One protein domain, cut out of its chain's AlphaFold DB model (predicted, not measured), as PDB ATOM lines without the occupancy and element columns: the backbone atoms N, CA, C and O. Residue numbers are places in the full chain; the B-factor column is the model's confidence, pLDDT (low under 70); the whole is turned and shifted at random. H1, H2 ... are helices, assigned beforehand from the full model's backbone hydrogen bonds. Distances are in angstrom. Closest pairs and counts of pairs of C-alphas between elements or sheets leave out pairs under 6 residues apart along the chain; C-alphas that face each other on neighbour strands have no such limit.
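Overview. This is residues 74 to 188 of the 198 residues of an uncharacterized protein of Deltaproteobacteria bacterium CG_4_8_14_3_um_filter_45_9 (UniProt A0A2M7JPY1). Two small lobes of crossed helices stand next to each other, H1, H2 and H3 in one and H4, H5 and H6 in the other, and the long link of residues 114 to 126 joins them. H7, the last helix, follows a second long link and touches neither lobe. The printed part has 115 residues, with seven named helices in the order H1 to H7 and no named strand; the class is all helix. The whole is compact, with a radius of gyration of the C-alphas of 14.3 A and spans of 37 by 32 by 22 A.

Along the chain. H1, residues 74 to 84, begins at C-alpha 74 (34.279, -12.409, -52.791) and is 15.7 A long. H2 is residues 90 to 96. H3, residues 101 to 113, is 18.1 A long. H4, residues 127 to 138, is 16.5 A long and begins at C-alpha 127 (16.821, -0.380, -46.827). H5 is residues 143 to 149, and H6 is residues 155 to 164. H7, residues 179 to 188, is 15.4 A long and ends at C-alpha 188 (23.430, 16.356, -36.359).

Arrangement. H3 touches H1 with residues 107 to 111 alone, only just about perpendicular at 72 degrees; the closest C-alphas, of Cys 75 and His 107, are 6.5 A apart. H3 touches H2 with residues 101 to 105 alone, the closest C-alphas, of Ala 94 and Asp 101, being 5.5 A apart. H2 and H4 are only just apart, at 8.5 A. H4 touches H5 with residues 132 to 136 alone, at a steep tilt of 51 degrees, opposite ways; the closest C-alphas, of Tyr 136 and Val 146, are 6.4 A apart. H5 touches H6, the closest C-alphas, of Gly 147 and Phe 155, being 4.9 A apart. H7 is close to H4 but not clearly touching, with the C-alphas of Lys 131 and Leu 181 7.8 A apart. Every O i to N i+4 pair is within hydrogen-bond range in H2, H3, H4, H5 and H6, against 6 of 7 in H1 and 3 of 6 in H7.

Size, cuts and confidence. The C-alphas farthest apart, of Ser 114 and Ile 187, are 41.6 A apart. The printed part has no cut. The links H3 to H4 and H6 to H7 are long. Residues 173 to 188 have pLDDT under 70; the mean of the printed part is 87.1.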
ATOM      1  N   VAL A  74      35.634 -12.920 -53.062       94.00
ATOM      2  CA  VAL A  74      34.279 -12.409 -52.791       94.00
ATOM      3  C   VAL A  74      33.758 -12.946 -51.457       94.00
ATOM      4  O   VAL A  74      33.250 -12.179 -50.646       94.00
ATOM      5  N   CYS A  75      33.929 -14.243 -51.189       95.38
ATOM      6  CA  CYS A  75      33.520 -14.839 -49.919       95.38
ATOM      7  C   CYS A  75      34.314 -14.292 -48.733       95.38
ATOM      8  O   CYS A  75      33.709 -13.953 -47.720       95.38
ATOM      9  N   LYS A  76      35.636 -14.131 -48.870       95.38
ATOM     10  CA  LYS A  76      36.474 -13.490 -47.843       95.38
ATOM     11  C   LYS A  76      35.998 -12.075 -47.532       95.38
ATOM     12  O   LYS A  76      35.822 -11.733 -46.368       95.38
ATOM     13  N   ASN A  77      35.724 -11.282 -48.563       95.88
ATOM     14  CA  ASN A  77      35.258  -9.910 -48.403       95.88
ATOM     15  C   ASN A  77      33.875  -9.862 -47.740       95.88
ATOM     16  O   ASN A  77      33.647  -9.027 -46.869       95.88
ATOM     17  N   ILE A  78      32.961 -10.779 -48.086       96.31
ATOM     18  CA  ILE A  78      31.665 -10.893 -47.399       96.31
ATOM     19  C   ILE A  78      31.866 -11.195 -45.909       96.31
ATOM     20  O   ILE A  78      31.208 -10.565 -45.084       96.31
ATOM     21  N   LEU A  79      32.761 -12.123 -45.556       95.00
ATOM     22  CA  LEU A  79      33.035 -12.467 -44.157       95.00
ATOM     23  C   LEU A  79      33.620 -11.278 -43.384       95.00
ATOM     24  O   LEU A  79      33.108 -10.941 -42.321       95.00
ATOM     25  N   GLN A  80      34.585 -10.561 -43.964       94.31
ATOM     26  CA  GLN A  80      35.144  -9.339 -43.367       94.31
ATOM     27  C   GLN A  80      34.098  -8.232 -43.171       94.31
ATOM     28  O   GLN A  80      34.180  -7.439 -42.234       94.31
ATOM     29  N   ILE A  81      33.121  -8.130 -44.076       93.56
ATOM     30  CA  ILE A  81      32.004  -7.192 -43.934       93.56
ATOM     31  C   ILE A  81      31.065  -7.654 -42.810       93.56
ATOM     32  O   ILE A  81      30.664  -6.835 -41.986       93.56
ATOM     33  N   ALA A  82      30.761  -8.952 -42.744       92.44
ATOM     34  CA  ALA A  82      29.880  -9.529 -41.732       92.44
ATOM     35  C   ALA A  82      30.440  -9.420 -40.303       92.44
ATOM     36  O   ALA A  82      29.666  -9.256 -39.364       92.44
ATOM     37  N   GLU A  83      31.764  -9.455 -40.135       90.00
ATOM     38  CA  GLU A  83      32.432  -9.207 -38.845       90.00
ATOM     39  C   GLU A  83      32.220  -7.780 -38.326       90.00
ATOM     40  O   GLU A  83      32.244  -7.531 -37.118       90.00
ATOM     41  N   LYS A  84      32.032  -6.824 -39.237       87.81
ATOM     42  CA  LYS A  84      31.916  -5.406 -38.904       87.81
ATOM     43  C   LYS A  84      30.463  -4.985 -38.667       87.81
ATOM     44  O   LYS A  84      30.214  -4.211 -37.746       87.81
ATOM     45  N   ASP A  85      29.523  -5.457 -39.487       84.31
ATOM     46  CA  ASP A  85      28.095  -5.139 -39.358       84.31
ATOM     47  C   ASP A  85      27.224  -6.246 -39.974       84.31
ATOM     48  O   ASP A  85      27.399  -6.640 -41.129       84.31
ATOM     49  N   ASP A  86      26.250  -6.733 -39.210       85.44
ATOM     50  CA  ASP A  86      25.298  -7.766 -39.617       85.44
ATOM     51  C   ASP A  86      23.979  -7.198 -40.174       85.44
ATOM     52  O   ASP A  86      23.178  -7.943 -40.750       85.44
ATOM     53  N   LEU A  87      23.756  -5.881 -40.076       90.31
ATOM     54  CA  LEU A  87      22.544  -5.193 -40.540       90.31
ATOM     55  C   LEU A  87      22.650  -4.621 -41.960       90.31
ATOM     56  O   LEU A  87      22.035  -3.609 -42.289       90.31
ATOM     57  N   ILE A  88      23.388  -5.292 -42.836       92.19
ATOM     58  CA  ILE A  88      23.531  -4.894 -44.240       92.19
ATOM     59  C   ILE A  88      22.465  -5.596 -45.080       92.19
ATOM     60  O   ILE A  88      22.135  -6.752 -44.821       92.19
ATOM     61  N   ILE A  89      21.915  -4.931 -46.100       95.12
ATOM     62  CA  ILE A  89      21.035  -5.590 -47.078       95.12
ATOM     63  C   ILE A  89      21.828  -6.145 -48.268       95.12
ATOM     64  O   ILE A  89      22.870  -5.608 -48.640       95.12
ATOM     65  N   ARG A  90      21.310  -7.183 -48.941       95.25
ATOM     66  CA  ARG A  90      22.001  -7.819 -50.083       95.25
ATOM     67  C   ARG A  90      22.416  -6.830 -51.177       95.25
ATOM     68  O   ARG A  90      23.527  -6.929 -51.685       95.25
ATOM     69  N   ARG A  91      21.547  -5.872 -51.515       93.94
ATOM     70  CA  ARG A  91      21.827  -4.871 -52.554       93.94
ATOM     71  C   ARG A  91      22.997  -3.961 -52.171       93.94
ATOM     72  O   ARG A  91      23.871  -3.737 -52.999       93.94
ATOM     73  N   GLN A  92      23.043  -3.499 -50.920       93.81
ATOM     74  CA  GLN A  92      24.169  -2.720 -50.392       93.81
ATOM     75  C   GLN A  92      25.449  -3.552 -50.387       93.81
ATOM     76  O   GLN A  92      26.489  -3.070 -50.815       93.81
ATOM     77  N   LEU A  93      25.368  -4.821 -49.976       95.62
ATOM     78  CA  LEU A  93      26.514  -5.726 -50.014       95.62
ATOM     79  C   LEU A  93      27.050  -5.899 -51.444       95.62
ATOM     80  O   LEU A  93      28.254  -5.814 -51.659       95.62
ATOM     81  N   ALA A  94      26.167  -6.087 -52.427       94.38
ATOM     82  CA  ALA A  94      26.548  -6.188 -53.835       94.38
ATOM     83  C   ALA A  94      27.237  -4.903 -54.337       94.38
ATOM     84  O   ALA A  94      28.263  -4.984 -55.007       94.38
ATOM     85  N   GLN A  95      26.725  -3.728 -53.947       93.75
ATOM     86  CA  GLN A  95      27.339  -2.431 -54.257       93.75
ATOM     87  C   GLN A  95      28.718  -2.267 -53.606       93.75
ATOM     88  O   GLN A  95      29.665  -1.890 -54.287       93.75
ATOM     89  N   MET A  96      28.858  -2.598 -52.317       92.62
ATOM     90  CA  MET A  96      30.135  -2.524 -51.590       92.62
ATOM     91  C   MET A  96      31.209  -3.420 -52.213       92.62
ATOM     92  O   MET A  96      32.384  -3.068 -52.208       92.62
ATOM     93  N   LEU A  97      30.803  -4.568 -52.758       93.69
ATOM     94  CA  LEU A  97      31.691  -5.521 -53.420       93.69
ATOM     95  C   LEU A  97      31.882  -5.238 -54.916       93.69
ATOM     96  O   LEU A  97      32.676  -5.922 -55.551       93.69
ATOM     97  N   SER A  98      31.168  -4.258 -55.482       93.44
ATOM     98  CA  SER A  98      31.159  -3.961 -56.922       93.44
ATOM     99  C   SER A  98      30.839  -5.186 -57.797       93.44
ATOM    100  O   SER A  98      31.468  -5.409 -58.830       93.44
ATOM    101  N   ILE A  99      29.852  -5.990 -57.385       92.19
ATOM    102  CA  ILE A  99      29.396  -7.188 -58.114       92.19
ATOM    103  C   ILE A  99      27.894  -7.142 -58.409       92.19
ATOM    104  O   ILE A  99      27.127  -6.422 -57.771       92.19
ATOM    105  N   GLU A 100      27.451  -7.972 -59.351       92.00
ATOM    106  CA  GLU A 100      26.029  -8.144 -59.655       92.00
ATOM    107  C   GLU A 100      25.251  -8.788 -58.489       92.00
ATOM    108  O   GLU A 100      25.735  -9.707 -57.820       92.00
ATOM    109  N   ASP A 101      23.992  -8.374 -58.286       90.12
ATOM    110  CA  ASP A 101      23.126  -8.879 -57.201       90.12
ATOM    111  C   ASP A 101      22.907 -10.402 -57.276       90.12
ATOM    112  O   ASP A 101      22.883 -11.078 -56.247       90.12
ATOM    113  N   GLY A 102      22.813 -10.965 -58.485       89.31
ATOM    114  CA  GLY A 102      22.684 -12.411 -58.688       89.31
ATOM    115  C   GLY A 102      23.925 -13.191 -58.241       89.31
ATOM    116  O   GLY A 102      23.800 -14.239 -57.602       89.31
ATOM    117  N   VAL A 103      25.118 -12.652 -58.513       89.69
ATOM    118  CA  VAL A 103      26.400 -13.227 -58.078       89.69
ATOM    119  C   VAL A 103      26.514 -13.140 -56.556       89.69
ATOM    120  O   VAL A 103      26.775 -14.148 -55.899       89.69
ATOM    121  N   CYS A 104      26.206 -11.974 -55.981       94.62
ATOM    122  CA  CYS A 104      26.146 -11.771 -54.532       94.62
ATOM    123  C   CYS A 104      25.188 -12.765 -53.855       94.62
ATOM    124  O   CYS A 104      25.545 -13.412 -52.868       94.62
ATOM    125  N   HIS A 105      23.986 -12.953 -54.413       94.69
ATOM    126  CA  HIS A 105      23.009 -13.906 -53.892       94.69
ATOM    127  C   HIS A 105      23.546 -15.339 -53.867       94.69
ATOM    128  O   HIS A 105      23.338 -16.050 -52.882       94.69
ATOM    129  N   TRP A 106      24.242 -15.755 -54.926       93.69
ATOM    130  CA  TRP A 106      24.841 -17.080 -54.994       93.69
ATOM    131  C   TRP A 106      25.912 -17.275 -53.910       93.69
ATOM    132  O   TRP A 106      25.803 -18.233 -53.146       93.69
ATOM    133  N   HIS A 107      26.869 -16.347 -53.766       94.88
ATOM    134  CA  HIS A 107      27.906 -16.428 -52.723       94.88
ATOM    135  C   HIS A 107      27.310 -16.433 -51.310       94.88
ATOM    136  O   HIS A 107      27.691 -17.253 -50.477       94.88
ATOM    137  N   LEU A 108      26.319 -15.576 -51.049       95.12
ATOM    138  CA  LEU A 108      25.614 -15.549 -49.766       95.12
ATOM    139  C   LEU A 108      24.946 -16.884 -49.438       95.12
ATOM    140  O   LEU A 108      25.019 -17.340 -48.299       95.12
ATOM    141  N   ASN A 109      24.280 -17.510 -50.411       93.88
ATOM    142  CA  ASN A 109      23.632 -18.798 -50.186       93.88
ATOM    143  C   ASN A 109      24.657 -19.896 -49.885       93.88
ATOM    144  O   ASN A 109      24.390 -20.718 -49.014       93.88
ATOM    145  N   GLN A 110      25.819 -19.888 -50.550       91.88
ATOM    146  CA  GLN A 110      26.905 -20.828 -50.251       91.88
ATOM    147  C   GLN A 110      27.419 -20.640 -48.822       91.88
ATOM    148  O   GLN A 110      27.402 -21.578 -48.033       91.88
ATOM    149  N   LEU A 111      27.768 -19.408 -48.442       94.00
ATOM    150  CA  LEU A 111      28.264 -19.098 -47.097       94.00
ATOM    151  C   LEU A 111      27.264 -19.472 -45.992       94.00
ATOM    152  O   LEU A 111      27.656 -20.000 -44.952       94.00
ATOM    153  N   LYS A 112      25.965 -19.243 -46.222       93.69
ATOM    154  CA  LYS A 112      24.892 -19.633 -45.293       93.69
ATOM    155  C   LYS A 112      24.693 -21.142 -45.217       93.69
ATOM    156  O   LYS A 112      24.450 -21.662 -44.133       93.69
ATOM    157  N   ALA A 113      24.757 -21.836 -46.352       90.50
ATOM    158  CA  ALA A 113      24.628 -23.289 -46.398       90.50
ATOM    159  C   ALA A 113      25.797 -23.976 -45.676       90.50
ATOM    160  O   ALA A 113      25.584 -24.965 -44.982       90.50
ATOM    161  N   SER A 114      26.998 -23.407 -45.783       89.50
ATOM    162  CA  SER A 114      28.207 -23.877 -45.103       89.50
ATOM    163  C   SER A 114      28.324 -23.433 -43.639       89.50
ATOM    164  O   SER A 114      29.261 -23.837 -42.964       89.50
ATOM    165  N   GLY A 115      27.403 -22.604 -43.135       91.75
ATOM    166  CA  GLY A 115      27.386 -22.172 -41.732       91.75
ATOM    167  C   GLY A 115      28.368 -21.053 -41.367       91.75
ATOM    168  O   GLY A 115      28.411 -20.665 -40.205       91.75
ATOM    169  N   PHE A 116      29.103 -20.482 -42.327       92.62
ATOM    170  CA  PHE A 116      29.994 -19.339 -42.074       92.62
ATOM    171  C   PHE A 116      29.235 -18.032 -41.808       92.62
ATOM    172  O   PHE A 116      29.783 -17.102 -41.225       92.62
ATOM    173  N   LEU A 117      27.977 -17.943 -42.250       93.75
ATOM    174  CA  LEU A 117      27.105 -16.794 -42.018       93.75
ATOM    175  C   LEU A 117      25.775 -17.218 -41.409       93.75
ATOM    176  O   LEU A 117      25.220 -18.270 -41.738       93.75
ATOM    177  N   SER A 118      25.204 -16.332 -40.591       92.44
ATOM    178  CA  SER A 118      23.848 -16.511 -40.088       92.44
ATOM    179  C   SER A 118      22.837 -16.516 -41.239       92.44
ATOM    180  O   SER A 118      22.963 -15.808 -42.246       92.44
ATOM    181  N   LYS A 119      21.759 -17.292 -41.083       93.19
ATOM    182  CA  LYS A 119      20.672 -17.333 -42.077       93.19
ATOM    183  C   LYS A 119      20.031 -15.949 -42.280       93.19
ATOM    184  O   LYS A 119      19.552 -15.650 -43.381       93.19
ATOM    185  N   THR A 120      20.070 -15.100 -41.251       92.88
ATOM    186  CA  THR A 120      19.524 -13.739 -41.222       92.88
ATOM    187  C   THR A 120      20.410 -12.683 -41.876       92.88
ATOM    188  O   THR A 120      19.864 -11.675 -42.333       92.88
ATOM    189  N   PHE A 121      21.721 -12.904 -42.007       94.56
ATOM    190  CA  PHE A 121      22.632 -11.940 -42.631       94.56
ATOM    191  C   PHE A 121      22.177 -11.571 -44.049       94.56
ATOM    192  O   PHE A 121      21.819 -12.451 -44.840       94.56
ATOM    193  N   ALA A 122      22.133 -10.279 -44.383       93.69
ATOM    194  CA  ALA A 122      21.680  -9.791 -45.692       93.69
ATOM    195  C   ALA A 122      20.291 -10.284 -46.154       93.69
ATOM    196  O   ALA A 122      19.974 -10.240 -47.342       93.69
ATOM    197  N   SER A 123      19.438 -10.755 -45.233       92.62
ATOM    198  CA  SER A 123      18.083 -11.241 -45.553       92.62
ATOM    199  C   SER A 123      17.025 -10.133 -45.589       92.62
ATOM    200  O   SER A 123      15.921 -10.336 -46.105       92.62
ATOM    201  N   MET A 124      17.346  -8.959 -45.043       92.75
ATOM    202  CA  MET A 124      16.446  -7.813 -45.025       92.75
ATOM    203  C   MET A 124      16.231  -7.270 -46.442       92.75
ATOM    204  O   MET A 124      17.174  -7.069 -47.202       92.75
ATOM    205  N   ARG A 125      14.962  -7.014 -46.782       89.75
ATOM    206  CA  ARG A 125      14.564  -6.458 -48.087       89.75
ATOM    207  C   ARG A 125      14.455  -4.935 -48.092       89.75
ATOM    208  O   ARG A 125      14.563  -4.328 -49.146       89.75
ATOM    209  N   SER A 126      14.184  -4.329 -46.938       94.00
ATOM    210  CA  SER A 126      13.930  -2.891 -46.829       94.00
ATOM    211  C   SER A 126      15.177  -2.168 -46.335       94.00
ATOM    212  O   SER A 126      15.596  -2.366 -45.196       94.00
ATOM    213  N   GLU A 127      15.721  -1.290 -47.176       91.88
ATOM    214  CA  GLU A 127      16.821  -0.380 -46.827       91.88
ATOM    215  C   GLU A 127      16.447   0.507 -45.637       91.88
ATOM    216  O   GLU A 127      17.202   0.630 -44.678       91.88
ATOM    217  N   LYS A 128      15.228   1.056 -45.659       94.38
ATOM    218  CA  LYS A 128      14.691   1.897 -44.585       94.38
ATOM    219  C   LYS A 128      14.666   1.177 -43.234       94.38
ATOM    220  O   LYS A 128      14.992   1.778 -42.213       94.38
ATOM    221  N   LEU A 129      14.310  -0.108 -43.228       94.44
ATOM    222  CA  LEU A 129      14.305  -0.913 -42.010       94.44
ATOM    223  C   LEU A 129      15.727  -1.185 -41.510       94.44
ATOM    224  O   LEU A 129      15.977  -1.037 -40.318       94.44
ATOM    225  N   ALA A 130      16.643  -1.562 -42.406       93.44
ATOM    226  CA  ALA A 130      18.042  -1.787 -42.050       93.44
ATOM    227  C   ALA A 130      18.661  -0.526 -41.426       93.44
ATOM    228  O   ALA A 130      19.205  -0.598 -40.325       93.44
ATOM    229  N   LYS A 131      18.434   0.644 -42.044       91.94
ATOM    230  CA  LYS A 131      18.839   1.950 -41.502       91.94
ATOM    231  C   LYS A 131      18.232   2.227 -40.128       91.94
ATOM    232  O   LYS A 131      18.950   2.625 -39.220       91.94
ATOM    233  N   ALA A 132      16.933   1.988 -39.941       94.12
ATOM    234  CA  ALA A 132      16.276   2.210 -38.652       94.12
ATOM    235  C   ALA A 132      16.845   1.312 -37.537       94.12
ATOM    236  O   ALA A 132      17.017   1.762 -36.405       94.12
ATOM    237  N   LEU A 133      17.158   0.050 -37.846       93.38
ATOM    238  CA  LEU A 133      17.764  -0.886 -36.895       93.38
ATOM    239  C   LEU A 133      19.219  -0.520 -36.576       93.38
ATOM    240  O   LEU A 133      19.596  -0.548 -35.407       93.38
ATOM    241  N   GLN A 134      20.010  -0.125 -37.578       91.25
ATOM    242  CA  GLN A 134      21.366   0.397 -37.370       91.25
ATOM    243  C   GLN A 134      21.333   1.647 -36.490       91.25
ATOM    244  O   GLN A 134      22.032   1.715 -35.484       91.25
ATOM    245  N   TYR A 135      20.440   2.588 -36.800       91.12
ATOM    246  CA  TYR A 135      20.246   3.802 -36.014       91.12
ATOM    247  C   TYR A 135      19.864   3.482 -34.559       91.12
ATOM    248  O   TYR A 135      20.402   4.074 -33.629       91.12
ATOM    249  N   TYR A 136      18.996   2.494 -34.330       91.88
ATOM    250  CA  TYR A 136      18.667   2.030 -32.979       91.88
ATOM    251  C   TYR A 136      19.857   1.401 -32.231       91.88
ATOM    252  O   TYR A 136      19.939   1.525 -31.010       91.88
ATOM    253  N   ARG A 137      20.759   0.696 -32.928       89.12
ATOM    254  CA  ARG A 137      21.938   0.077 -32.299       89.12
ATOM    255  C   ARG A 137      22.985   1.101 -31.889       89.12
ATOM    256  O   ARG A 137      23.584   0.935 -30.830       89.12
ATOM    257  N   VAL A 138      23.199   2.108 -32.731       86.88
ATOM    258  CA  VAL A 138      24.240   3.132 -32.555       86.88
ATOM    259  C   VAL A 138      23.795   4.196 -31.559       86.88
ATOM    260  O   VAL A 138      24.570   4.617 -30.703       86.88
ATOM    261  N   HIS A 139      22.532   4.615 -31.634       84.50
ATOM    262  CA  HIS A 139      22.003   5.658 -30.769       84.50
ATOM    263  C   HIS A 139      21.242   5.056 -29.587       84.50
ATOM    264  O   HIS A 139      20.356   4.219 -29.754       84.50
ATOM    265  N   SER A 140      21.502   5.559 -28.379       81.25
ATOM    266  CA  SER A 140      20.790   5.189 -27.143       81.25
ATOM    267  C   SER A 140      19.349   5.731 -27.080       81.25
ATOM    268  O   SER A 140      18.880   6.167 -26.034       81.25
ATOM    269  N   LEU A 141      18.621   5.708 -28.197       86.69
ATOM    270  CA  LEU A 141      17.264   6.230 -28.320       86.69
ATOM    271  C   LEU A 141      16.209   5.177 -27.969       86.69
ATOM    272  O   LEU A 141      16.417   3.964 -28.092       86.69
ATOM    273  N   SER A 142      15.039   5.652 -27.543       92.06
ATOM    274  CA  SER A 142      13.877   4.792 -27.332       92.06
ATOM    275  C   SER A 142      13.347   4.256 -28.665       92.06
ATOM    276  O   SER A 142      13.473   4.888 -29.717       92.06
ATOM    277  N   THR A 143      12.698   3.092 -28.626       93.12
ATOM    278  CA  THR A 143      12.042   2.503 -29.806       93.12
ATOM    279  C   THR A 143      11.011   3.447 -30.423       93.12
ATOM    280  O   THR A 143      10.869   3.482 -31.642       93.12
ATOM    281  N   ASN A 144      10.343   4.261 -29.602       94.44
ATOM    282  CA  ASN A 144       9.384   5.268 -30.051       94.44
ATOM    283  C   ASN A 144      10.057   6.410 -30.821       94.44
ATOM    284  O   ASN A 144       9.543   6.822 -31.858       94.44
ATOM    285  N   ALA A 145      11.207   6.905 -30.353       93.88
ATOM    286  CA  ALA A 145      11.942   7.972 -31.033       93.88
ATOM    287  C   ALA A 145      12.450   7.515 -32.409       93.88
ATOM    288  O   ALA A 145      12.224   8.196 -33.411       93.88
ATOM    289  N   VAL A 146      13.044   6.317 -32.481       94.50
ATOM    290  CA  VAL A 146      13.475   5.722 -33.758       94.50
ATOM    291  C   VAL A 146      12.274   5.464 -34.668       94.50
ATOM    292  O   VAL A 146      12.297   5.818 -35.846       94.50
ATOM    293  N   GLY A 147      11.186   4.918 -34.118       94.56
ATOM    294  CA  GLY A 147       9.947   4.693 -34.854       94.56
ATOM    295  C   GLY A 147       9.394   5.970 -35.482       94.56
ATOM    296  O   GLY A 147       9.088   5.969 -36.669       94.56
ATOM    297  N   ARG A 148       9.342   7.083 -34.741       94.88
ATOM    298  CA  ARG A 148       8.919   8.387 -35.283       94.88
ATOM    299  C   ARG A 148       9.851   8.877 -36.391       94.88
ATOM    300  O   ARG A 148       9.354   9.200 -37.465       94.88
ATOM    301  N   LYS A 149      11.176   8.853 -36.177       94.81
ATOM    302  CA  LYS A 149      12.170   9.314 -37.168       94.81
ATOM    303  C   LYS A 149      12.044   8.575 -38.503       94.81
ATOM    304  O   LYS A 149      12.082   9.189 -39.561       94.81
ATOM    305  N   PHE A 150      11.847   7.260 -38.455       94.75
ATOM    306  CA  PHE A 150      11.725   6.427 -39.652       94.75
ATOM    307  C   PHE A 150      10.262   6.138 -40.045       94.75
ATOM    308  O   PHE A 150      10.015   5.336 -40.939       94.75
ATOM    309  N   GLY A 151       9.257   6.767 -39.434       95.69
ATOM    310  CA  GLY A 151       7.843   6.558 -39.780       95.69
ATOM    311  C   GLY A 151       7.308   5.135 -39.533       95.69
ATOM    312  O   GLY A 151       6.390   4.689 -40.219       95.69
ATOM    313  N   TYR A 152       7.873   4.402 -38.574       96.38
ATOM    314  CA  TYR A 152       7.367   3.113 -38.104       96.38
ATOM    315  C   TYR A 152       6.512   3.301 -36.846       96.38
ATOM    316  O   TYR A 152       7.042   3.446 -35.745       96.38
ATOM    317  N   LYS A 153       5.180   3.227 -37.000       93.88
ATOM    318  CA  LYS A 153       4.222   3.354 -35.880       93.88
ATOM    319  C   LYS A 153       4.478   2.342 -34.758       93.88
ATOM    320  O   LYS A 153       4.310   2.673 -33.593       93.88
ATOM    321  N   ASN A 154       4.900   1.125 -35.108       94.31
ATOM    322  CA  ASN A 154       5.150   0.050 -34.149       94.31
ATOM    323  C   ASN A 154       6.560  -0.545 -34.304       94.31
ATOM    324  O   ASN A 154       6.749  -1.733 -34.581       94.31
ATOM    325  N   PHE A 155       7.574   0.308 -34.155       95.81
ATOM    326  CA  PHE A 155       8.973  -0.109 -34.260       95.81
ATOM    327  C   PHE A 155       9.374  -1.134 -33.186       95.81
ATOM    328  O   PHE A 155      10.191  -2.012 -33.452       95.81
ATOM    329  N   TYR A 156       8.756  -1.093 -32.002       95.31
ATOM    330  CA  TYR A 156       8.999  -2.077 -30.944       95.31
ATOM    331  C   TYR A 156       8.647  -3.511 -31.370       95.31
ATOM    332  O   TYR A 156       9.454  -4.429 -31.182       95.31
ATOM    333  N   SER A 157       7.477  -3.720 -31.984       96.06
ATOM    334  CA  SER A 157       7.098  -5.045 -32.487       96.06
ATOM    335  C   SER A 157       8.017  -5.509 -33.614       96.06
ATOM    336  O   SER A 157       8.373  -6.685 -33.656       96.06
ATOM    337  N   ILE A 158       8.459  -4.594 -34.485       94.94
ATOM    338  CA  ILE A 158       9.446  -4.897 -35.531       94.94
ATOM    339  C   ILE A 158      10.759  -5.369 -34.901       94.94
ATOM    340  O   ILE A 158      11.287  -6.410 -35.285       94.94
ATOM    341  N   LEU A 159      11.260  -4.646 -33.901       93.88
ATOM    342  CA  LEU A 159      12.490  -4.987 -33.196       93.88
ATOM    343  C   LEU A 159      12.391  -6.355 -32.509       93.88
ATOM    344  O   LEU A 159      13.264  -7.202 -32.682       93.88
ATOM    345  N   SER A 160      11.294  -6.601 -31.795       94.44
ATOM    346  CA  SER A 160      11.018  -7.891 -31.152       94.44
ATOM    347  C   SER A 160      10.962  -9.037 -32.166       94.44
ATOM    348  O   SER A 160      11.504 -10.114 -31.925       94.44
ATOM    349  N   TYR A 161      10.348  -8.807 -33.327       94.75
ATOM    350  CA  TYR A 161      10.280  -9.788 -34.406       94.75
ATOM    351  C   TYR A 161      11.660 -10.111 -34.995       94.75
ATOM    352  O   TYR A 161      11.968 -11.278 -35.226       94.75
ATOM    353  N   GLN A 162      12.513  -9.105 -35.200       93.62
ATOM    354  CA  GLN A 162      13.870  -9.324 -35.710       93.62
ATOM    355  C   GLN A 162      14.763 -10.037 -34.688       93.62
ATOM    356  O   GLN A 162      15.496 -10.952 -35.064       93.62
ATOM    357  N   LYS A 163      14.626  -9.725 -33.390       92.19
ATOM    358  CA  LYS A 163      15.287 -10.488 -32.315       92.19
ATOM    359  C   LYS A 163      14.884 -11.962 -32.342       92.19
ATOM    360  O   LYS A 163      15.751 -12.827 -32.315       92.19
ATOM    361  N   LYS A 164      13.586 -12.263 -32.497       92.94
ATOM    362  CA  LYS A 164      13.087 -13.648 -32.631       92.94
ATOM    363  C   LYS A 164      13.650 -14.384 -33.850       92.94
ATOM    364  O   LYS A 164      13.748 -15.604 -33.826       92.94
ATOM    365  N   LYS A 165      14.025 -13.664 -34.911       89.69
ATOM    366  CA  LYS A 165      14.701 -14.245 -36.079       89.69
ATOM    367  C   LYS A 165      16.189 -14.519 -35.859       89.69
ATOM    368  O   LYS A 165      16.790 -15.164 -36.711       89.69
ATOM    369  N   GLY A 166      16.773 -14.045 -34.760       89.19
ATOM    370  CA  GLY A 166      18.208 -14.148 -34.498       89.19
ATOM    371  C   GLY A 166      19.025 -13.054 -35.186       89.19
ATOM    372  O   GLY A 166      20.148 -13.305 -35.608       89.19
ATOM    373  N   VAL A 167      18.456 -11.860 -35.374       88.44
ATOM    374  CA  VAL A 167      19.232 -10.668 -35.756       88.44
ATOM    375  C   VAL A 167      19.861 -10.078 -34.496       88.44
ATOM    376  O   VAL A 167      19.141  -9.865 -33.513       88.44
ATOM    377  N   ASN A 168      21.167  -9.791 -34.515       86.12
ATOM    378  CA  ASN A 168      21.814  -9.152 -33.378       86.12
ATOM    379  C   ASN A 168      21.449  -7.660 -33.359       86.12
ATOM    380  O   ASN A 168      21.797  -6.881 -34.244       86.12
ATOM    381  N   LEU A 169      20.687  -7.274 -32.340       84.50
ATOM    382  CA  LEU A 169      20.239  -5.900 -32.114       84.50
ATOM    383  C   LEU A 169      20.744  -5.358 -30.777       84.50
ATOM    384  O   LEU A 169      20.134  -4.452 -30.206       84.50
ATOM    385  N   GLU A 170      21.826  -5.935 -30.256       82.69
ATOM    386  CA  GLU A 170      22.533  -5.366 -29.120       82.69
ATOM    387  C   GLU A 170      23.073  -3.987 -29.493       82.69
ATOM    388  O   GLU A 170      23.546  -3.744 -30.611       82.69
ATOM    389  N   ARG A 171      22.934  -3.056 -28.547       77.69
ATOM    390  CA  ARG A 171      23.421  -1.694 -28.729       77.69
ATOM    391  C   ARG A 171      24.936  -1.731 -28.798       77.69
ATOM    392  O   ARG A 171      25.595  -2.282 -27.921       77.69
ATOM    393  N   THR A 172      25.473  -1.133 -29.847       70.25
ATOM    394  CA  THR A 172      26.905  -1.079 -30.103       70.25
ATOM    395  C   THR A 172      27.270   0.351 -30.438       70.25
ATOM    396  O   THR A 172      26.761   0.899 -31.408       70.25
ATOM    397  N   PHE A 173      28.211   0.925 -29.693       63.53
ATOM    398  CA  PHE A 173      28.749   2.265 -29.959       63.53
ATOM    399  C   PHE A 173      29.753   2.295 -31.128       63.53
ATOM    400  O   PHE A 173      30.421   3.299 -31.350       63.53
ATOM    401  N   LYS A 174      29.895   1.187 -31.871       62.62
ATOM    402  CA  LYS A 174      30.725   1.123 -33.077       62.62
ATOM    403  C   LYS A 174      29.973   1.771 -34.237       62.62
ATOM    404  O   LYS A 174      28.815   1.434 -34.480       62.62
ATOM    405  N   SER A 175      30.640   2.668 -34.957       59.53
ATOM    406  CA  SER A 175      30.057   3.338 -36.118       59.53
ATOM    407  C   SER A 175      29.689   2.327 -37.213       59.53
ATOM    408  O   SER A 175      30.491   1.435 -37.513       59.53
ATOM    409  N   PRO A 176      28.517   2.472 -37.850       60.88
ATOM    410  CA  PRO A 176      28.099   1.592 -38.927       60.88
ATOM    411  C   PRO A 176      28.998   1.789 -40.154       60.88
ATOM    412  O   PRO A 176      29.537   2.871 -40.409       60.88
ATOM    413  N   ILE A 177      29.168   0.723 -40.938       61.22
ATOM    414  CA  ILE A 177      29.976   0.767 -42.170       61.22
ATOM    415  C   ILE A 177      29.227   1.499 -43.285       61.22
ATOM    416  O   ILE A 177      29.854   2.072 -44.174       61.22
ATOM    417  N   VAL A 178      27.890   1.466 -43.253       61.62
ATOM    418  CA  VAL A 178      27.048   1.983 -44.334       61.62
ATOM    419  C   VAL A 178      27.314   3.489 -44.528       61.62
ATOM    420  O   VAL A 178      27.038   4.271 -43.615       61.62
ATOM    421  N   PRO A 179      27.826   3.916 -45.703       56.19
ATOM    422  CA  PRO A 179      28.338   5.274 -45.920       56.19
ATOM    423  C   PRO A 179      27.322   6.393 -45.677       56.19
ATOM    424  O   PRO A 179      27.691   7.475 -45.230       56.19
ATOM    425  N   GLU A 180      26.041   6.135 -45.951       56.91
ATOM    426  CA  GLU A 180      24.979   7.143 -45.858       56.91
ATOM    427  C   GLU A 180      24.693   7.580 -44.413       56.91
ATOM    428  O   GLU A 180      24.369   8.741 -44.181       56.91
ATOM    429  N   LEU A 181      24.889   6.704 -43.418       52.66
ATOM    430  CA  LEU A 181      24.689   7.072 -42.009       52.66
ATOM    431  C   LEU A 181      25.758   8.061 -41.517       52.66
ATOM    432  O   LEU A 181      25.448   8.952 -40.731       52.66
ATOM    433  N   ARG A 182      26.986   7.987 -42.051       52.72
ATOM    434  CA  ARG A 182      28.066   8.933 -41.711       52.72
ATOM    435  C   ARG A 182      27.772  10.362 -42.166       52.72
ATOM    436  O   ARG A 182      28.296  11.310 -41.588       52.72
ATOM    437  N   GLN A 183      26.984  10.533 -43.229       54.56
ATOM    438  CA  GLN A 183      26.621  11.861 -43.730       54.56
ATOM    439  C   GLN A 183      25.548  12.511 -42.848       54.56
ATOM    440  O   GLN A 183      25.670  13.690 -42.527       54.56
ATOM    441  N   GLU A 184      24.560  11.742 -42.379       53.78
ATOM    442  CA  GLU A 184      23.549  12.235 -41.432       53.78
ATOM    443  C   GLU A 184      24.151  12.582 -40.055       53.78
ATOM    444  O   GLU A 184      23.730  13.557 -39.434       53.78
ATOM    445  N   GLU A 185      25.169  11.843 -39.591       53.12
ATOM    446  CA  GLU A 185      25.904  12.152 -38.350       53.12
ATOM    447  C   GLU A 185      26.593  13.526 -38.400       53.12
ATOM    448  O   GLU A 185      26.550  14.268 -37.421       53.12
ATOM    449  N   LYS A 186      27.169  13.914 -39.547       49.66
ATOM    450  CA  LYS A 186      27.806  15.234 -39.705       49.66
ATOM    451  C   LYS A 186      26.811  16.390 -39.618       49.66
ATOM    452  O   LYS A 186      27.187  17.468 -39.175       49.66
ATOM    453  N   ILE A 187      25.557  16.171 -40.008       51.81
ATOM    454  CA  ILE A 187      24.506  17.196 -39.966       51.81
ATOM    455  C   ILE A 187      23.968  17.368 -38.537       51.81
ATOM    456  O   ILE A 187      23.609  18.471 -38.144       51.81
ATOM    457  N   ALA A 188      23.950  16.305 -37.728       51.38
ATOM    458  CA  ALA A 188      23.430  16.356 -36.359       51.38
ATOM    459  C   ALA A 188      24.410  16.949 -35.321       51.38
ATOM    460  O   ALA A 188      23.974  17.322 -34.235       51.38
TER     461      ALA A 188